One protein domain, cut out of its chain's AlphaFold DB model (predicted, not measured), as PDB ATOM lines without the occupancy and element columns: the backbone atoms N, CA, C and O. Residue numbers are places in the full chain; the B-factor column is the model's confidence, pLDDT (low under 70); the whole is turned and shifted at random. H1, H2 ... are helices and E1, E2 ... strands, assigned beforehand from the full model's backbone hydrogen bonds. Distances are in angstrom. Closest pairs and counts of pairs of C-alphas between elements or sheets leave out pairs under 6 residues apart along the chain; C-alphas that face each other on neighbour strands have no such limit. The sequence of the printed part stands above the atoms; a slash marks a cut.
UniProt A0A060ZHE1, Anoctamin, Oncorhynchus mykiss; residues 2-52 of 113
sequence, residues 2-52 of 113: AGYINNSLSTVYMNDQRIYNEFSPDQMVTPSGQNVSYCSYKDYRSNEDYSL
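What this domain is: This is residues 2 to 52 of the 113 residues of the protein "Anoctamin" of Oncorhynchus mykiss (UniProt A0A060ZHE1). There is little regular structure: a small two-stranded ladder, E1 and E2, forms the middle of a flat, loop-rich domain, with short helices H1 and H2 toward opposite ends. A wide loop, residues 21 to 37, swings out from H2 and returns to E2, and residues 42 to 52 fold back past E1. The 51 printed residues run H1, E1, H2, E2; the sheet is antiparallel, and the class is mixed, with only 16 residues in named elements. It is only just loose, close to compact, with a radius of gyration of the C-alphas of 12.2 A and spans of 32 by 24 by 12 A.

How they stand to each other: E1, residues 10 to 13, and E2, residues 38 to 41, are antiparallel neighbours at 156 degrees; N 12 and O 39 are within hydrogen-bond range at 2.8 A. The closest C-alphas of E1 and H2, residues 17 to 20, are those of Tyr 13 and Ile 19, 7.8 A. H1, residues 4 to 7, is apart from H2 and E2. Both helices are too short for any O i to N i+4 pair; the single O i to N i+3 pair is within range in H1 but not in H2.

Where its parts are: E1 and E2 each measure 10.2 A, H1 5.1 A and H2 4.9 A. H1 begins at C-alpha 4 (216.681, 200.979, 198.459); E2 ends at C-alpha 41 (229.375, 199.867, 202.409).

The domain as a whole: The C-alphas farthest apart, Ala 2 and Asn 21, are 35.3 A apart. The printed part has no cut; H2 to E2 is a long link. No printed residue is under 70 in pLDDT.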
ATOM      1  N   ALA A   2     211.412 203.464 199.146       86.56
ATOM      2  CA  ALA A   2     211.744 203.127 200.528       86.56
ATOM      3  C   ALA A   2     212.443 201.754 200.587       86.56
ATOM      4  O   ALA A   2     212.033 200.830 199.888       86.56
ATOM      5  N   GLY A   3     213.531 201.657 201.353       87.88
ATOM      6  CA  GLY A   3     214.329 200.432 201.489       87.88
ATOM      7  C   GLY A   3     215.447 200.233 200.456       87.88
ATOM      8  O   GLY A   3     216.239 199.313 200.626       87.88
ATOM      9  N   TYR A   4     215.582 201.095 199.435       90.19
ATOM     10  CA  TYR A   4     216.681 200.979 198.459       90.19
ATOM     11  C   TYR A   4     218.057 201.050 199.127       90.19
ATOM     12  O   TYR A   4     218.914 200.224 198.836       90.19
ATOM     13  N   ILE A   5     218.245 202.003 200.046       91.50
ATOM     14  CA  ILE A   5     219.521 202.197 200.746       91.50
ATOM     15  C   ILE A   5     219.896 200.922 201.508       91.50
ATOM     16  O   ILE A   5     220.959 200.375 201.244       91.50
ATOM     17  N   ASN A   6     218.990 200.388 202.332       90.38
ATOM     18  CA  ASN A   6     219.229 199.162 203.101       90.38
ATOM     19  C   ASN A   6     219.500 197.935 202.216       90.38
ATOM     20  O   ASN A   6     220.286 197.084 202.601       90.38
ATOM     21  N   ASN A   7     218.883 197.843 201.032       88.94
ATOM     22  CA  ASN A   7     219.129 196.750 200.083       88.94
ATOM     23  C   ASN A   7     220.435 196.919 199.285       88.94
ATOM     24  O   ASN A   7     221.007 195.947 198.811       88.94
ATOM     25  N   SER A   8     220.889 198.157 199.077       90.94
ATOM     26  CA  SER A   8     222.093 198.465 198.289       90.94
ATOM     27  C   SER A   8     223.389 198.476 199.103       90.94
ATOM     28  O   SER A   8     224.452 198.781 198.556       90.94
ATOM     29  N   LEU A   9     223.279 198.227 200.408       92.19
ATOM     30  CA  LEU A   9     224.377 198.219 201.358       92.19
ATOM     31  C   LEU A   9     224.635 196.786 201.826       92.19
ATOM     32  O   LEU A   9     223.707 196.080 202.212       92.19
ATOM     33  N   SER A  10     225.904 196.399 201.858       92.00
ATOM     34  CA  SER A  10     226.378 195.193 202.534       92.00
ATOM     35  C   SER A  10     226.991 195.595 203.871       92.00
ATOM     36  O   SER A  10     227.621 196.651 203.968       92.00
ATOM     37  N   THR A  11     226.771 194.791 204.911       90.88
ATOM     38  CA  THR A  11     227.243 195.086 206.268       90.88
ATOM     39  C   THR A  11     228.319 194.098 206.679       90.88
ATOM     40  O   THR A  11     228.146 192.888 206.577       90.88
ATOM     41  N   VAL A  12     229.432 194.638 207.162       89.56
ATOM     42  CA  VAL A  12     230.561 193.898 207.716       89.56
ATOM     43  C   VAL A  12     230.566 194.061 209.224       89.56
ATOM     44  O   VAL A  12     230.478 195.180 209.732       89.56
ATOM     45  N   TYR A  13     230.698 192.941 209.928       89.12
ATOM     46  CA  TYR A  13     230.803 192.912 211.381       89.12
ATOM     47  C   TYR A  13     232.272 192.882 211.800       89.12
ATOM     48  O   TYR A  13     233.023 191.998 211.392       89.12
ATOM     49  N   MET A  14     232.667 193.809 212.673       85.25
ATOM     50  CA  MET A  14     234.058 193.941 213.136       85.25
ATOM     51  C   MET A  14     234.486 192.828 214.102       85.25
ATOM     52  O   MET A  14     235.666 192.676 214.391       85.25
ATOM     53  N   ASN A  15     233.530 192.025 214.580       83.56
ATOM     54  CA  ASN A  15     233.797 190.836 215.387       83.56
ATOM     55  C   ASN A  15     234.274 189.632 214.551       83.56
ATOM     56  O   ASN A  15     234.719 188.635 215.112       83.56
ATOM     57  N   ASP A  16     234.153 189.681 213.219       85.50
ATOM     58  CA  ASP A  16     234.630 188.595 212.365       85.50
ATOM     59  C   ASP A  16     236.163 188.592 212.316       85.50
ATOM     60  O   ASP A  16     236.795 189.577 211.938       85.50
ATOM     61  N   GLN A  17     236.772 187.458 212.656       82.75
ATOM     62  CA  GLN A  17     238.223 187.301 212.714       82.75
ATOM     63  C   GLN A  17     238.911 187.475 211.349       82.75
ATOM     64  O   GLN A  17     240.086 187.841 211.300       82.75
ATOM     65  N   ARG A  18     238.185 187.261 210.240       80.75
ATOM     66  CA  ARG A  18     238.673 187.538 208.875       80.75
ATOM     67  C   ARG A  18     238.936 189.030 208.656       80.75
ATOM     68  O   ARG A  18     239.897 189.384 207.988       80.75
ATOM     69  N   ILE A  19     238.083 189.867 209.241       81.19
ATOM     70  CA  ILE A  19     238.077 191.328 209.110       81.19
ATOM     71  C   ILE A  19     238.965 191.960 210.185       81.19
ATOM     72  O   ILE A  19     239.714 192.891 209.912       81.19
ATOM     73  N   TYR A  20     238.908 191.434 211.410       81.06
ATOM     74  CA  TYR A  20     239.597 191.997 212.570       81.06
ATOM     75  C   TYR A  20     241.113 192.149 212.358       81.06
ATOM     76  O   TYR A  20     241.708 193.113 212.823       81.06
ATOM     77  N   ASN A  21     241.733 191.227 211.615       81.38
ATOM     78  CA  ASN A  21     243.169 191.267 211.322       81.38
ATOM     79  C   ASN A  21     243.550 192.225 210.175       81.38
ATOM     80  O   ASN A  21     244.737 192.460 209.960       81.38
ATOM     81  N   GLU A  22     242.579 192.743 209.418       82.88
ATOM     82  CA  GLU A  22     242.809 193.619 208.262       82.88
ATOM     83  C   GLU A  22     242.800 195.110 208.647       82.88
ATOM     84  O   GLU A  22     243.447 195.928 207.993       82.88
ATOM     85  N   PHE A  23     242.116 195.465 209.738       82.38
ATOM     86  CA  PHE A  23     241.992 196.841 210.217       82.38
ATOM     87  C   PHE A  23     242.855 197.093 211.460       82.38
ATOM     88  O   PHE A  23     242.958 196.258 212.354       82.38
ATOM     89  N   SER A  24     243.459 198.282 211.542       82.06
ATOM     90  CA  SER A  24     244.190 198.705 212.744       82.06
ATOM     91  C   SER A  24     243.219 199.091 213.872       82.06
ATOM     92  O   SER A  24     242.139 199.609 213.577       82.06
ATOM     93  N   PRO A  25     243.598 198.936 215.157       78.44
ATOM     94  CA  PRO A  25     242.743 199.307 216.289       78.44
ATOM     95  C   PRO A  25     242.244 200.755 216.221       78.44
ATOM     96  O   PRO A  25     241.071 201.013 216.474       78.44
ATOM     97  N   ASP A  26     243.091 201.683 215.771       80.62
ATOM     98  CA  ASP A  26     242.745 203.103 215.626       80.62
ATOM     99  C   ASP A  26     241.678 203.363 214.545       80.62
ATOM    100  O   ASP A  26     240.988 204.378 214.585       80.62
ATOM    101  N   GLN A  27     241.514 202.450 213.581       81.44
ATOM    102  CA  GLN A  27     240.510 202.547 212.511       81.44
ATOM    103  C   GLN A  27     239.148 201.979 212.925       81.44
ATOM    104  O   GLN A  27     238.139 202.283 212.294       81.44
ATOM    105  N   MET A  28     239.108 201.160 213.980       80.06
ATOM    106  CA  MET A  28     237.873 200.596 214.537       80.06
ATOM    107  C   MET A  28     237.234 201.508 215.590       80.06
ATOM    108  O   MET A  28     236.245 201.131 216.222       80.06
ATOM    109  N   VAL A  29     237.786 202.705 215.789       84.75
ATOM    110  CA  VAL A  29     237.320 203.681 216.769       84.75
ATOM    111  C   VAL A  29     236.826 204.926 216.039       84.75
ATOM    112  O   VAL A  29     237.493 205.506 215.187       84.75
ATOM    113  N   THR A  30     235.610 205.341 216.374       83.75
ATOM    114  CA  THR A  30     235.001 206.577 215.867       83.75
ATOM    115  C   THR A  30     235.778 207.785 216.412       83.75
ATOM    116  O   THR A  30     236.286 207.694 217.528       83.75
ATOM    117  N   PRO A  31     235.800 208.959 215.749       82.38
ATOM    118  CA  PRO A  31     236.411 210.175 216.310       82.38
ATOM    119  C   PRO A  31     235.926 210.550 217.725       82.38
ATOM    120  O   PRO A  31     236.618 211.237 218.466       82.38
ATOM    121  N   SER A  32     234.745 210.063 218.112       85.62
ATOM    122  CA  SER A  32     234.143 210.186 219.443       85.62
ATOM    123  C   SER A  32     234.700 209.207 220.495       85.62
ATOM    124  O   SER A  32     234.180 209.170 221.608       85.62
ATOM    125  N   GLY A  33     235.682 208.369 220.152       83.75
ATOM    126  CA  GLY A  33     236.271 207.353 221.034       83.75
ATOM    127  C   GLY A  33     235.438 206.075 221.210       83.75
ATOM    128  O   GLY A  33     235.687 205.316 222.140       83.75
ATOM    129  N   GLN A  34     234.430 205.837 220.362       86.06
ATOM    130  CA  GLN A  34     233.554 204.660 220.456       86.06
ATOM    131  C   GLN A  34     233.984 203.546 219.499       86.06
ATOM    132  O   GLN A  34     234.222 203.814 218.319       86.06
ATOM    133  N   ASN A  35     234.007 202.303 219.990       87.12
ATOM    134  CA  ASN A  35     234.301 201.122 219.177       87.12
ATOM    135  C   ASN A  35     233.170 200.845 218.182       87.12
ATOM    136  O   ASN A  35     231.998 200.765 218.553       87.12
ATOM    137  N   VAL A  36     233.539 200.657 216.920       87.00
ATOM    138  CA  VAL A  36     232.617 200.356 215.828       87.00
ATOM    139  C   VAL A  36     232.331 198.856 215.802       87.00
ATOM    140  O   VAL A  36     233.239 198.040 215.678       87.00
ATOM    141  N   SER A  37     231.058 198.479 215.912       87.38
ATOM    142  CA  SER A  37     230.626 197.074 215.893       87.38
ATOM    143  C   SER A  37     230.387 196.541 214.478       87.38
ATOM    144  O   SER A  37     230.668 195.374 214.194       87.38
ATOM    145  N   TYR A  38     229.893 197.388 213.579       89.25
ATOM    146  CA  TYR A  38     229.660 197.059 212.179       89.25
ATOM    147  C   TYR A  38     229.805 198.292 211.286       89.25
ATOM    148  O   TYR A  38     229.562 199.420 211.716       89.25
ATOM    149  N   CYS A  39     230.149 198.058 210.023       88.38
ATOM    150  CA  CYS A  39     230.190 199.076 208.979       88.38
ATOM    151  C   CYS A  39     229.390 198.613 207.767       88.38
ATOM    152  O   CYS A  39     229.491 197.459 207.355       88.38
ATOM    153  N   SER A  40     228.643 199.528 207.156       90.81
ATOM    154  CA  SER A  40     227.935 199.262 205.906       90.81
ATOM    155  C   SER A  40     228.604 199.999 204.750       90.81
ATOM    156  O   SER A  40     228.913 201.185 204.854       90.81
ATOM    157  N   TYR A  41     228.805 199.308 203.633       90.25
ATOM    158  CA  TYR A  41     229.375 199.867 202.409       90.25
ATOM    159  C   TYR A  41     228.513 199.486 201.211       90.25
ATOM    160  O   TYR A  41     227.692 198.571 201.258       90.25
ATOM    161  N   LYS A  42     228.666 200.241 200.127       91.88
ATOM    162  CA  LYS A  42     227.856 200.071 198.924       91.88
ATOM    163  C   LYS A  42     228.361 198.880 198.110       91.88
ATOM    164  O   LYS A  42     229.207 199.057 197.237       91.88
ATOM    165  N   ASP A  43     227.811 197.700 198.364       90.62
ATOM    166  CA  ASP A  43     228.045 196.499 197.560       90.62
ATOM    167  C   ASP A  43     226.901 195.481 197.734       90.62
ATOM    168  O   ASP A  43     226.132 195.563 198.690       90.62
ATOM    169  N   TYR A  44     226.791 194.522 196.814       91.25
ATOM    170  CA  TYR A  44     225.811 193.426 196.850       91.25
ATOM    171  C   TYR A  44     226.499 192.110 197.223       91.25
ATOM    172  O   TYR A  44     226.691 191.219 196.388       91.25
ATOM    173  N   ARG A  45     226.899 192.009 198.492       90.56
ATOM    174  CA  ARG A  45     227.553 190.829 199.068       90.56
ATOM    175  C   ARG A  45     226.736 190.239 200.204       90.56
ATOM    176  O   ARG A  45     226.017 190.960 200.895       90.56
ATOM    177  N   SER A  46     226.896 188.934 200.412       88.00
ATOM    178  CA  SER A  46     226.320 188.240 201.564       88.00
ATOM    179  C   SER A  46     226.925 188.776 202.863       88.00
ATOM    180  O   SER A  46     228.139 188.942 202.951       88.00
ATOM    181  N   ASN A  47     226.092 189.011 203.879       84.00
ATOM    182  CA  ASN A  47     226.551 189.459 205.199       84.00
ATOM    183  C   ASN A  47     227.233 188.332 206.003       84.00
ATOM    184  O   ASN A  47     227.856 188.605 207.022       84.00
ATOM    185  N   GLU A  48     227.088 187.078 205.568       83.06
ATOM    186  CA  GLU A  48     227.574 185.887 206.279       83.06
ATOM    187  C   GLU A  48     228.968 185.484 205.771       83.06
ATOM    188  O   GLU A  48     229.940 185.379 206.522       83.06
ATOM    189  N   ASP A  49     229.084 185.347 204.449       84.31
ATOM    190  CA  ASP A  49     230.279 184.808 203.796       84.31
ATOM    191  C   ASP A  49     231.088 185.861 203.032       84.31
ATOM    192  O   ASP A  49     232.123 185.535 202.450       84.31
ATOM    193  N   TYR A  50     230.610 187.111 202.976       84.75
ATOM    194  CA  TYR A  50     231.180 188.215 202.184       84.75
ATOM    195  C   TYR A  50     231.373 187.907 200.687       84.75
ATOM    196  O   TYR A  50     232.073 188.630 199.970       84.75
ATOM    197  N   SER A  51     230.721 186.847 200.207       90.62
ATOM    198  CA  SER A  51     230.719 186.402 198.819       90.62
ATOM    199  C   SER A  51     229.742 187.219 197.970       90.62
ATOM    200  O   SER A  51     228.813 187.857 198.476       90.62
ATOM    201  N   LEU A  52     229.958 187.214 196.652       88.94
ATOM    202  CA  LEU A  52     229.100 187.917 195.699       88.94
ATOM    203  C   LEU A  52     227.727 187.243 195.611       88.94
ATOM    204  O   LEU A  52     227.615 186.068 195.264       88.94
TER     205      LEU A  52